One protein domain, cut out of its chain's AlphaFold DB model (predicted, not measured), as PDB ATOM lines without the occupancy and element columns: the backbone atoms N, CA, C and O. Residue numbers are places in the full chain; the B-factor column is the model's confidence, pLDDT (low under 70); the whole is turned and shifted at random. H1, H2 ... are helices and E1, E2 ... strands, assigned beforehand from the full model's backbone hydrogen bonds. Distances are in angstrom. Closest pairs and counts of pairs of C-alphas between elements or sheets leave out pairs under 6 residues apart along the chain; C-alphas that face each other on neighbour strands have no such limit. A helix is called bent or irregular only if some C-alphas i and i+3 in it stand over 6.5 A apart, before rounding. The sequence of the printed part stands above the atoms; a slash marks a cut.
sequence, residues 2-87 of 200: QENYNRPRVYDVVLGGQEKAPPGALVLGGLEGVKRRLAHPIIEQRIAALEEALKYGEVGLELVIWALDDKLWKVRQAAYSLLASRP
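AT A GLANCE: This is residues 2 to 87 of the 200 residues of an uncharacterized protein of Nostoc sp. CENA543 (UniProt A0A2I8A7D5). A small bundle of helical segments makes one end of an elongated domain: H1, the two arms of H2, which folds back on itself, and H3 run alternately opposite ways. The other end is a loosely built piece of loops round two short parallel strands, E1 and E2, with residues 2 to 12 leading into it. The printed part has 86 residues, in the order E1, E2, H1, H2, H3, and its class is mostly helix. It is loose, with a radius of gyration of the C-alphas of 15.6 A, and spans 51 by 26 by 15 A.

IN THESE COORDINATES: E1 is residues 13 to 15, beginning at C-alpha 13 (0.037, -34.954, 17.459), and E2 is residues 26 to 28. H1, residues 31 to 38, is 10.5 A long. H2, residues 43 to 69, was assigned as one helix by its hydrogen bonds but is bent: C-alphas 55 and 58 are 9.2 A apart. Its arms are H2a, residues 43 to 55, 19.9 A, and H2b, residues 58 to 69, 18.0 A. H3, residues 73 to 83, is 15.2 A long and ends at C-alpha 83 (30.131, -36.267, 30.437).

HOW THE PARTS SIT: E1 and E2 are parallel neighbours at 40 degrees; N 14 and O 26, 2.9 A, are within hydrogen-bond range. Both are apart from H2a, H2b and H3. H1 and H2a touch as a helical hairpin, closest at C-alphas 38 and 46, 4.4 A, at a shallow tilt of 25 degrees. H2a, with residues 50 to 54 alone, touches H2b, closest at C-alphas 53 and 60, 4.3 A; they run opposite ways at a shallow tilt of 31 degrees. H2b, with residues 64 to 69 alone, touches H3 in a second helical hairpin, closest at C-alphas 68 and 76, 4.6 A, at a tilt of 37 degrees, only just steep. H2a also touches H3, closest at C-alphas 47 and 75, 6.1 A, the same way at a shallow tilt of 17 degrees. Every O i to N i+4 pair is within hydrogen-bond range in H1 and H3, against 7 of 9 in H2a and 6 of 8 in H2b.

THE WHOLE: The C-alphas farthest apart, of Gln 2 and Pro 87, are 57.2 A apart. The printed part has no cut and no long link. Mean pLDDT of the printed part is 79.6; residues 2 to 8 and 10 to 29 are under 70.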
ATOM      1  N   GLN A   2     -18.695 -20.964  26.341       38.16
ATOM      2  CA  GLN A   2     -17.536 -21.171  25.462       38.16
ATOM      3  C   GLN A   2     -17.070 -22.612  25.663       38.16
ATOM      4  O   GLN A   2     -16.576 -22.951  26.737       38.16
ATOM      5  N   GLU A   3     -17.283 -23.470  24.667       41.38
ATOM      6  CA  GLU A   3     -16.700 -24.807  24.685       41.38
ATOM      7  C   GLU A   3     -15.182 -24.711  24.509       41.38
ATOM      8  O   GLU A   3     -14.659 -23.963  23.683       41.38
ATOM      9  N   ASN A   4     -14.463 -25.435  25.361       45.56
ATOM     10  CA  ASN A   4     -13.016 -25.374  25.486       45.56
ATOM     11  C   ASN A   4     -12.384 -26.262  24.392       45.56
ATOM     12  O   ASN A   4     -12.159 -27.452  24.606       45.56
ATOM     13  N   TYR A   5     -12.126 -25.695  23.209       51.91
ATOM     14  CA  TYR A   5     -11.607 -26.384  22.008       51.91
ATOM     15  C   TYR A   5     -10.171 -26.943  22.121       51.91
ATOM     16  O   TYR A   5      -9.616 -27.401  21.127       51.91
ATOM     17  N   ASN A   6      -9.549 -26.939  23.302       60.00
ATOM     18  CA  ASN A   6      -8.122 -27.244  23.472       60.00
ATOM     19  C   ASN A   6      -7.817 -28.693  23.900       60.00
ATOM     20  O   ASN A   6      -6.739 -28.967  24.428       60.00
ATOM     21  N   ARG A   7      -8.756 -29.632  23.713       64.25
ATOM     22  CA  ARG A   7      -8.505 -31.060  23.971       64.25
ATOM     23  C   ARG A   7      -8.050 -31.765  22.688       64.25
ATOM     24  O   ARG A   7      -8.806 -31.747  21.716       64.25
ATOM     25  N   PRO A   8      -6.867 -32.404  22.685       65.94
ATOM     26  CA  PRO A   8      -6.365 -33.107  21.513       65.94
ATOM     27  C   PRO A   8      -7.254 -34.304  21.149       65.94
ATOM     28  O   PRO A   8      -7.777 -35.004  22.021       65.94
ATOM     29  N   ARG A   9      -7.432 -34.523  19.848       77.62
ATOM     30  CA  ARG A   9      -8.184 -35.629  19.244       77.62
ATOM     31  C   ARG A   9      -7.308 -36.872  19.073       77.62
ATOM     32  O   ARG A   9      -6.091 -36.833  19.203       77.62
ATOM     33  N   VAL A  10      -7.955 -37.984  18.723       66.06
ATOM     34  CA  VAL A  10      -7.350 -39.320  18.551       66.06
ATOM     35  C   VAL A  10      -6.212 -39.356  17.524       66.06
ATOM     36  O   VAL A  10      -5.343 -40.205  17.631       66.06
ATOM     37  N   TYR A  11      -6.186 -38.437  16.560       68.75
ATOM     38  CA  TYR A  11      -5.144 -38.368  15.525       68.75
ATOM     39  C   TYR A  11      -4.271 -37.122  15.647       68.75
ATOM     40  O   TYR A  11      -3.413 -36.884  14.798       68.75
ATOM     41  N   ASP A  12      -4.505 -36.314  16.681       67.62
ATOM     42  CA  ASP A  12      -3.695 -35.135  16.907       67.62
ATOM     43  C   ASP A  12      -2.317 -35.566  17.399       67.62
ATOM     44  O   ASP A  12      -2.140 -36.537  18.141       67.62
ATOM     45  N   VAL A  13      -1.322 -34.804  16.976       64.00
ATOM     46  CA  VAL A  13       0.037 -34.954  17.459       64.00
ATOM     47  C   VAL A  13       0.120 -34.281  18.834       64.00
ATOM     48  O   VAL A  13      -0.153 -33.088  18.968       64.00
ATOM     49  N   VAL A  14       0.479 -35.038  19.871       65.00
ATOM     50  CA  VAL A  14       0.444 -34.609  21.282       65.00
ATOM     51  C   VAL A  14       1.819 -34.650  21.916       65.00
ATOM     52  O   VAL A  14       2.616 -35.534  21.655       65.00
ATOM     53  N   LEU A  15       2.134 -33.700  22.787       61.56
ATOM     54  CA  LEU A  15       3.471 -33.606  23.370       61.56
ATOM     55  C   LEU A  15       3.651 -34.584  24.539       61.56
ATOM     56  O   LEU A  15       2.827 -34.630  25.453       61.56
ATOM     57  N   GLY A  16       4.763 -35.326  24.541       61.62
ATOM     58  CA  GLY A  16       5.105 -36.226  25.644       61.62
ATOM     59  C   GLY A  16       5.253 -35.477  26.975       61.62
ATOM     60  O   GLY A  16       5.893 -34.423  27.039       61.62
ATOM     61  N   GLY A  17       4.663 -36.024  28.043       58.31
ATOM     62  CA  GLY A  17       4.747 -35.479  29.406       58.31
ATOM     63  C   GLY A  17       3.571 -34.605  29.867       58.31
ATOM     64  O   GLY A  17       3.679 -33.997  30.926       58.31
ATOM     65  N   GLN A  18       2.466 -34.526  29.117       52.97
ATOM     66  CA  GLN A  18       1.184 -34.013  29.634       52.97
ATOM     67  C   GLN A  18       0.249 -35.165  30.034       52.97
ATOM     68  O   GLN A  18       0.384 -36.278  29.524       52.97
ATOM     69  N   GLU A  19      -0.663 -34.915  30.981       52.06
ATOM     70  CA  GLU A  19      -1.590 -35.928  31.499       52.06
ATOM     71  C   GLU A  19      -2.381 -36.607  30.369       52.06
ATOM     72  O   GLU A  19      -3.085 -35.952  29.605       52.06
ATOM     73  N   LYS A  20      -2.216 -37.937  30.294       59.72
ATOM     74  CA  LYS A  20      -2.888 -38.924  29.428       59.72
ATOM     75  C   LYS A  20      -3.270 -38.421  28.029       59.72
ATOM     76  O   LYS A  20      -4.392 -37.984  27.783       59.72
ATOM     77  N   ALA A  21      -2.352 -38.631  27.086       58.81
ATOM     78  CA  ALA A  21      -2.668 -38.602  25.663       58.81
ATOM     79  C   ALA A  21      -3.852 -39.546  25.334       58.81
ATOM     80  O   ALA A  21      -3.910 -40.656  25.881       58.81
ATOM     81  N   PRO A  22      -4.783 -39.138  24.449       64.31
ATOM     82  CA  PRO A  22      -5.836 -40.018  23.952       64.31
ATOM     83  C   PRO A  22      -5.244 -41.279  23.296       64.31
ATOM     84  O   PRO A  22      -4.198 -41.190  22.647       64.31
ATOM     85  N   PRO A  23      -5.900 -42.447  23.402       55.88
ATOM     86  CA  PRO A  23      -5.486 -43.647  22.677       55.88
ATOM     87  C   PRO A  23      -5.417 -43.365  21.171       55.88
ATOM     88  O   PRO A  23      -6.391 -42.875  20.612       55.88
ATOM     89  N   GLY A  24      -4.285 -43.665  20.528       53.16
ATOM     90  CA  GLY A  24      -4.067 -43.444  19.088       53.16
ATOM     91  C   GLY A  24      -3.385 -42.122  18.717       53.16
ATOM     92  O   GLY A  24      -2.906 -41.999  17.591       53.16
ATOM     93  N   ALA A  25      -3.277 -41.173  19.652       58.56
ATOM     94  CA  ALA A  25      -2.625 -39.895  19.399       58.56
ATOM     95  C   ALA A  25      -1.101 -40.079  19.271       58.56
ATOM     96  O   ALA A  25      -0.477 -40.783  20.073       58.56
ATOM     97  N   LEU A  26      -0.489 -39.455  18.258       49.84
ATOM     98  CA  LEU A  26       0.951 -39.572  18.026       49.84
ATOM     99  C   LEU A  26       1.686 -38.704  19.045       49.84
ATOM    100  O   LEU A  26       1.676 -37.477  18.959       49.84
ATOM    101  N   VAL A  27       2.320 -39.338  20.026       59.12
ATOM    102  CA  VAL A  27       3.089 -38.614  21.034       59.12
ATOM    103  C   VAL A  27       4.395 -38.116  20.401       59.12
ATOM    104  O   VAL A  27       5.234 -38.930  20.027       59.12
ATOM    105  N   LEU A  28       4.606 -36.795  20.323       58.19
ATOM    106  CA  LEU A  28       5.917 -36.151  20.144       58.19
ATOM    107  C   LEU A  28       6.763 -36.412  21.396       58.19
ATOM    108  O   LEU A  28       6.993 -35.537  22.236       58.19
ATOM    109  N   GLY A  29       7.143 -37.673  21.558       69.38
ATOM    110  CA  GLY A  29       8.212 -38.158  22.409       69.38
ATOM    111  C   GLY A  29       9.420 -38.419  21.521       69.38
ATOM    112  O   GLY A  29       9.278 -38.832  20.372       69.38
ATOM    113  N   GLY A  30      10.606 -38.094  22.017       80.50
ATOM    114  CA  GLY A  30      11.798 -38.065  21.186       80.50
ATOM    115  C   GLY A  30      12.754 -36.956  21.602       80.50
ATOM    116  O   GLY A  30      12.557 -36.265  22.607       80.50
ATOM    117  N   LEU A  31      13.743 -36.724  20.749       85.25
ATOM    118  CA  LEU A  31      14.729 -35.662  20.905       85.25
ATOM    119  C   LEU A  31      14.097 -34.257  20.986       85.25
ATOM    120  O   LEU A  31      14.568 -33.410  21.738       85.25
ATOM    121  N   GLU A  32      12.991 -33.998  20.279       84.56
ATOM    122  CA  GLU A  32      12.289 -32.706  20.388       84.56
ATOM    123  C   GLU A  32      11.625 -32.498  21.756       84.56
ATOM    124  O   GLU A  32      11.622 -31.390  22.301       84.56
ATOM    125  N   GLY A  33      11.132 -33.573  22.378       85.44
ATOM    126  CA  GLY A  33      10.639 -33.525  23.755       85.44
ATOM    127  C   GLY A  33      11.753 -33.176  24.748       85.44
ATOM    128  O   GLY A  33      11.531 -32.384  25.669       85.44
ATOM    129  N   VAL A  34      12.955 -33.717  24.519       90.50
ATOM    130  CA  VAL A  34      14.170 -33.382  25.275       90.50
ATOM    131  C   VAL A  34      14.512 -31.901  25.121       90.50
ATOM    132  O   VAL A  34      14.567 -31.191  26.124       90.50
ATOM    133  N   LYS A  35      14.652 -31.396  23.887       91.38
ATOM    134  CA  LYS A  35      14.980 -29.982  23.621       91.38
ATOM    135  C   LYS A  35      13.998 -29.023  24.292       91.38
ATOM    136  O   LYS A  35      14.412 -28.054  24.927       91.38
ATOM    137  N   ARG A  36      12.695 -29.319  24.234       89.38
ATOM    138  CA  ARG A  36      11.672 -28.496  24.896       89.38
ATOM    139  C   ARG A  36      11.866 -28.443  26.412       89.38
ATOM    140  O   ARG A  36      11.753 -27.373  27.004       89.38
ATOM    141  N   ARG A  37      12.147 -29.584  27.050       91.12
ATOM    142  CA  ARG A  37      12.389 -29.638  28.501       91.12
ATOM    143  C   ARG A  37      13.697 -28.955  28.893       91.12
ATOM    144  O   ARG A  37      13.728 -28.304  29.931       91.12
ATOM    145  N   LEU A  38      14.729 -29.003  28.050       90.88
ATOM    146  CA  LEU A  38      15.974 -28.256  28.267       90.88
ATOM    147  C   LEU A  38      15.768 -26.733  28.275       90.88
ATOM    148  O   LEU A  38      16.508 -26.030  28.963       90.88
ATOM    149  N   ALA A  39      14.748 -26.221  27.583       88.25
ATOM    150  CA  ALA A  39      14.366 -24.806  27.607       88.25
ATOM    151  C   ALA A  39      13.392 -24.437  28.750       88.25
ATOM    152  O   ALA A  39      13.052 -23.265  28.919       88.25
ATOM    153  N   HIS A  40      12.924 -25.411  29.537       88.12
ATOM    154  CA  HIS A  40      11.908 -25.189  30.564       88.12
ATOM    155  C   HIS A  40      12.488 -24.457  31.794       88.12
ATOM    156  O   HIS A  40      13.628 -24.718  32.174       88.12
ATOM    157  N   PRO A  41      11.735 -23.573  32.477       80.88
ATOM    158  CA  PRO A  41      12.228 -22.867  33.667       80.88
ATOM    159  C   PRO A  41      12.474 -23.771  34.888       80.88
ATOM    160  O   PRO A  41      13.245 -23.405  35.772       80.88
ATOM    161  N   ILE A  42      11.822 -24.935  34.949       86.00
ATOM    162  CA  ILE A  42      11.953 -25.889  36.066       86.00
ATOM    163  C   ILE A  42      13.245 -26.689  35.908       86.00
ATOM    164  O   ILE A  42      13.373 -27.472  34.971       86.00
ATOM    165  N   ILE A  43      14.173 -26.514  36.848       81.81
ATOM    166  CA  ILE A  43      15.539 -27.059  36.804       81.81
ATOM    167  C   ILE A  43      15.529 -28.584  36.696       81.81
ATOM    168  O   ILE A  43      16.242 -29.156  35.876       81.81
ATOM    169  N   GLU A  44      14.677 -29.237  37.477       85.00
ATOM    170  CA  GLU A  44      14.555 -30.690  37.563       85.00
ATOM    171  C   GLU A  44      14.135 -31.293  36.217       85.00
ATOM    172  O   GLU A  44      14.631 -32.346  35.824       85.00
ATOM    173  N   GLN A  45      13.284 -30.592  35.456       89.62
ATOM    174  CA  GLN A  45      12.894 -31.034  34.115       89.62
ATOM    175  C   GLN A  45      14.047 -30.940  33.116       89.62
ATOM    176  O   GLN A  45      14.144 -31.779  32.224       89.62
ATOM    177  N   ARG A  46      14.922 -29.938  33.265       92.25
ATOM    178  CA  ARG A  46      16.110 -29.779  32.417       92.25
ATOM    179  C   ARG A  46      17.114 -30.888  32.704       92.25
ATOM    180  O   ARG A  46      17.588 -31.516  31.770       92.25
ATOM    181  N   ILE A  47      17.374 -31.169  33.983       89.56
ATOM    182  CA  ILE A  47      18.282 -32.246  34.409       89.56
ATOM    183  C   ILE A  47      17.785 -33.601  33.889       89.56
ATOM    184  O   ILE A  47      18.534 -34.300  33.213       89.56
ATOM    185  N   ALA A  48      16.503 -33.926  34.090       91.56
ATOM    186  CA  ALA A  48      15.919 -35.164  33.566       91.56
ATOM    187  C   ALA A  48      15.998 -35.253  32.029       91.56
ATOM    188  O   ALA A  48      16.170 -36.332  31.463       91.56
ATOM    189  N   ALA A  49      15.891 -34.119  31.330       94.00
ATOM    190  CA  ALA A  49      16.039 -34.080  29.881       94.00
ATOM    191  C   ALA A  49      17.482 -34.336  29.420       94.00
ATOM    192  O   ALA A  49      17.652 -34.974  28.386       94.00
ATOM    193  N   LEU A  50      18.503 -33.907  30.173       96.19
ATOM    194  CA  LEU A  50      19.907 -34.215  29.862       96.19
ATOM    195  C   LEU A  50      20.185 -35.718  29.930       96.19
ATOM    196  O   LEU A  50      20.821 -36.270  29.037       96.19
ATOM    197  N   GLU A  51      19.660 -36.393  30.952       93.19
ATOM    198  CA  GLU A  51      19.780 -37.849  31.080       93.19
ATOM    199  C   GLU A  51      19.091 -38.574  29.917       93.19
ATOM    200  O   GLU A  51      19.621 -39.533  29.355       93.19
ATOM    201  N   GLU A  52      17.908 -38.102  29.519       92.38
ATOM    202  CA  GLU A  52      17.181 -38.670  28.386       92.38
ATOM    203  C   GLU A  52      17.866 -38.384  27.043       92.38
ATOM    204  O   GLU A  52      17.799 -39.232  26.152       92.38
ATOM    205  N   ALA A  53      18.551 -37.244  26.900       95.50
ATOM    206  CA  ALA A  53      19.258 -36.858  25.681       95.50
ATOM    207  C   ALA A  53      20.246 -37.943  25.238       95.50
ATOM    208  O   ALA A  53      20.277 -38.295  24.062       95.50
ATOM    209  N   LEU A  54      20.969 -38.562  26.175       92.62
ATOM    210  CA  LEU A  54      21.966 -39.599  25.879       92.62
ATOM    211  C   LEU A  54      21.395 -40.834  25.161       92.62
ATOM    212  O   LEU A  54      22.144 -41.581  24.534       92.62
ATOM    213  N   LYS A  55      20.072 -41.047  25.194       92.12
ATOM    214  CA  LYS A  55      19.402 -42.128  24.449       92.12
ATOM    215  C   LYS A  55      19.378 -41.890  22.934       92.12
ATOM    216  O   LYS A  55      19.076 -42.817  22.190       92.12
ATOM    217  N   TYR A  56      19.686 -40.675  22.477       92.00
ATOM    218  CA  TYR A  56      19.629 -40.263  21.071       92.00
ATOM    219  C   TYR A  56      21.017 -40.167  20.409       92.00
ATOM    220  O   TYR A  56      21.180 -39.452  19.421       92.00
ATOM    221  N   GLY A  57      22.017 -40.883  20.938       89.88
ATOM    222  CA  GLY A  57      23.350 -40.988  20.335       89.88
ATOM    223  C   GLY A  57      24.098 -39.654  20.290       89.88
ATOM    224  O   GLY A  57      24.029 -38.870  21.235       89.88
ATOM    225  N   GLU A  58      24.800 -39.391  19.185       90.88
ATOM    226  CA  GLU A  58      25.646 -38.198  19.009       90.88
ATOM    227  C   GLU A  58      24.869 -36.885  19.160       90.88
ATOM    228  O   GLU A  58      25.306 -35.989  19.876       90.88
ATOM    229  N   VAL A  59      23.670 -36.793  18.574       92.00
ATOM    230  CA  VAL A  59      22.833 -35.581  18.676       92.00
ATOM    231  C   VAL A  59      22.376 -35.346  20.120       92.00
ATOM    232  O   VAL A  59      22.225 -34.216  20.575       92.00
ATOM    233  N   GLY A  60      22.166 -36.429  20.865       94.25
ATOM    234  CA  GLY A  60      21.902 -36.384  22.295       94.25
ATOM    235  C   GLY A  60      23.090 -35.887  23.112       94.25
ATOM    236  O   GLY A  60      22.931 -35.046  23.994       94.25
ATOM    237  N   LEU A  61      24.282 -36.396  22.801       94.81
ATOM    238  CA  LEU A  61      25.537 -36.011  23.439       94.81
ATOM    239  C   LEU A  61      25.856 -34.526  23.220       94.81
ATOM    240  O   LEU A  61      26.235 -33.844  24.169       94.81
ATOM    241  N   GLU A  62      25.628 -34.007  22.011       95.06
ATOM    242  CA  GLU A  62      25.808 -32.587  21.684       95.06
ATOM    243  C   GLU A  62      24.931 -31.678  22.562       95.06
ATOM    244  O   GLU A  62      25.408 -30.674  23.092       95.06
ATOM    245  N   LEU A  63      23.676 -32.070  22.822       95.94
ATOM    246  CA  LEU A  63      22.801 -31.332  23.740       95.94
ATOM    247  C   LEU A  63      23.340 -31.302  25.177       95.94
ATOM    248  O   LEU A  63      23.174 -30.296  25.869       95.94
ATOM    249  N   VAL A  64      23.970 -32.387  25.639       96.56
ATOM    250  CA  VAL A  64      24.587 -32.436  26.974       96.56
ATOM    251  C   VAL A  64      25.847 -31.573  27.020       96.56
ATOM    252  O   VAL A  64      26.041 -30.850  27.995       96.56
ATOM    253  N   ILE A  65      26.658 -31.574  25.959       94.88
ATOM    254  CA  ILE A  65      27.820 -30.684  25.818       94.88
ATOM    255  C   ILE A  65      27.387 -29.217  25.890       94.88
ATOM    256  O   ILE A  65      27.935 -28.465  26.692       94.88
ATOM    257  N   TRP A  66      26.362 -28.805  25.137       94.00
ATOM    258  CA  TRP A  66      25.858 -27.424  25.182       94.00
ATOM    259  C   TRP A  66      25.347 -27.006  26.563       94.00
ATOM    260  O   TRP A  66      25.391 -25.828  26.915       94.00
ATOM    261  N   ALA A  67      24.883 -27.954  27.378       93.81
ATOM    262  CA  ALA A  67      24.435 -27.663  28.732       93.81
ATOM    263  C   ALA A  67      25.581 -27.327  29.709       93.81
ATOM    264  O   ALA A  67      25.300 -26.808  30.793       93.81
ATOM    265  N   LEU A  68      26.851 -27.536  29.333       90.06
ATOM    266  CA  LEU A  68      28.005 -27.011  30.074       90.06
ATOM    267  C   LEU A  68      28.038 -25.475  30.092       90.06
ATOM    268  O   LEU A  68      28.541 -24.904  31.052       90.06
ATOM    269  N   ASP A  69      27.432 -24.797  29.116       85.69
ATOM    270  CA  ASP A  69      27.325 -23.330  29.083       85.69
ATOM    271  C   ASP A  69      26.004 -22.811  29.680       85.69
ATOM    272  O   ASP A  69      25.654 -21.633  29.554       85.69
ATOM    273  N   ASP A  70      25.236 -23.672  30.359       85.31
ATOM    274  CA  ASP A  70      23.960 -23.258  30.923       85.31
ATOM    275  C   ASP A  70      24.113 -22.165  31.990       85.31
ATOM    276  O   ASP A  70      25.009 -22.200  32.832       85.31
ATOM    277  N   LYS A  71      23.172 -21.217  32.036       77.38
ATOM    278  CA  LYS A  71      23.178 -20.136  33.037       77.38
ATOM    279  C   LYS A  71      23.089 -20.644  34.487       77.38
ATOM    280  O   LYS A  71      23.595 -19.986  35.396       77.38
ATOM    281  N   LEU A  72      22.447 -21.790  34.727       76.69
ATOM    282  CA  LEU A  72      22.232 -22.353  36.059       76.69
ATOM    283  C   LEU A  72      23.307 -23.385  36.395       76.69
ATOM    284  O   LEU A  72      23.437 -24.414  35.736       76.69
ATOM    285  N   TRP A  73      24.013 -23.158  37.506       76.38
ATOM    286  CA  TRP A  73      25.107 -24.025  37.953       76.38
ATOM    287  C   TRP A  73      24.694 -25.496  38.123       76.38
ATOM    288  O   TRP A  73      25.454 -26.382  37.747       76.38
ATOM    289  N   LYS A  74      23.475 -25.763  38.617       77.12
ATOM    290  CA  LYS A  74      22.957 -27.131  38.797       77.12
ATOM    291  C   LYS A  74      22.841 -27.894  37.476       77.12
ATOM    292  O   LYS A  74      23.065 -29.097  37.443       77.12
ATOM    293  N   VAL A  75      22.485 -27.198  36.395       84.56
ATOM    294  CA  VAL A  75      22.343 -27.802  35.063       84.56
ATOM    295  C   VAL A  75      23.722 -28.087  34.474       84.56
ATOM    296  O   VAL A  75      23.950 -29.201  34.011       84.56
ATOM    297  N   ARG A  76      24.667 -27.142  34.595       88.94
ATOM    298  CA  ARG A  76      26.069 -27.364  34.198       88.94
ATOM    299  C   ARG A  76      26.700 -28.536  34.942       88.94
ATOM    300  O   ARG A  76      27.370 -29.359  34.335       88.94
ATOM    301  N   GLN A  77      26.466 -28.631  36.252       83.94
ATOM    302  CA  GLN A  77      26.981 -29.726  37.070       83.94
ATOM    303  C   GLN A  77      26.418 -31.074  36.612       83.94
ATOM    304  O   GLN A  77      27.182 -32.019  36.447       83.94
ATOM    305  N   ALA A  78      25.107 -31.156  36.366       90.25
ATOM    306  CA  ALA A  78      24.489 -32.371  35.845       90.25
ATOM    307  C   ALA A  78      25.091 -32.772  34.488       90.25
ATOM    308  O   ALA A  78      25.454 -33.931  34.299       90.25
ATOM    309  N   ALA A  79      25.268 -31.812  33.575       94.31
ATOM    310  CA  ALA A  79      25.920 -32.040  32.288       94.31
ATOM    311  C   ALA A  79      27.362 -32.552  32.452       94.31
ATOM    312  O   ALA A  79      27.716 -33.580  31.880       94.31
ATOM    313  N   TYR A  80      28.165 -31.901  33.297       93.56
ATOM    314  CA  TYR A  80      29.531 -32.327  33.599       93.56
ATOM    315  C   TYR A  80      29.572 -33.757  34.151       93.56
ATOM    316  O   TYR A  80      30.347 -34.574  33.667       93.56
ATOM    317  N   SER A  81      28.713 -34.097  35.117       93.19
ATOM    318  CA  SER A  81      28.657 -35.449  35.689       93.19
ATOM    319  C   SER A  81      28.305 -36.519  34.651       93.19
ATOM    320  O   SER A  81      28.872 -37.610  34.688       93.19
ATOM    321  N   LEU A  82      27.408 -36.209  33.709       95.25
ATOM    322  CA  LEU A  82      27.063 -37.117  32.611       95.25
ATOM    323  C   LEU A  82      28.238 -37.317  31.641       95.25
ATOM    324  O   LEU A  82      28.466 -38.435  31.178       95.25
ATOM    325  N   LEU A  83      29.002 -36.257  31.370       96.06
ATOM    326  CA  LEU A  83      30.131 -36.267  30.437       96.06
ATOM    327  C   LEU A  83      31.423 -36.826  31.051       96.06
ATOM    328  O   LEU A  83      32.199 -37.454  30.343       96.06
ATOM    329  N   ALA A  84      31.662 -36.671  32.353       92.06
ATOM    330  CA  ALA A  84      32.931 -37.046  32.996       92.06
ATOM    331  C   ALA A  84      33.287 -38.539  32.858       92.06
ATOM    332  O   ALA A  84      34.455 -38.912  32.901       92.06
ATOM    333  N   SER A  85      32.279 -39.399  32.677       87.12
ATOM    334  CA  SER A  85      32.449 -40.849  32.502       87.12
ATOM    335  C   SER A  85      32.609 -41.299  31.040       87.12
ATOM    336  O   SER A  85      32.683 -42.498  30.773       87.12
ATOM    337  N   ARG A  86      32.594 -40.366  30.082       91.31
ATOM    338  CA  ARG A  86      32.582 -40.639  28.637       91.31
ATOM    339  C   ARG A  86      34.005 -40.854  28.090       91.31
ATOM    340  O   ARG A  86      34.851 -39.989  28.306       91.31
ATOM    341  N   PRO A  87      34.310 -41.973  27.405       90.75
ATOM    342  CA  PRO A  87      35.652 -42.248  26.878       90.75
ATOM    343  C   PRO A  87      36.015 -41.465  25.603       90.75
ATOM    344  O   PRO A  87      37.166 -41.504  25.173       90.75
TER     345      PRO A  87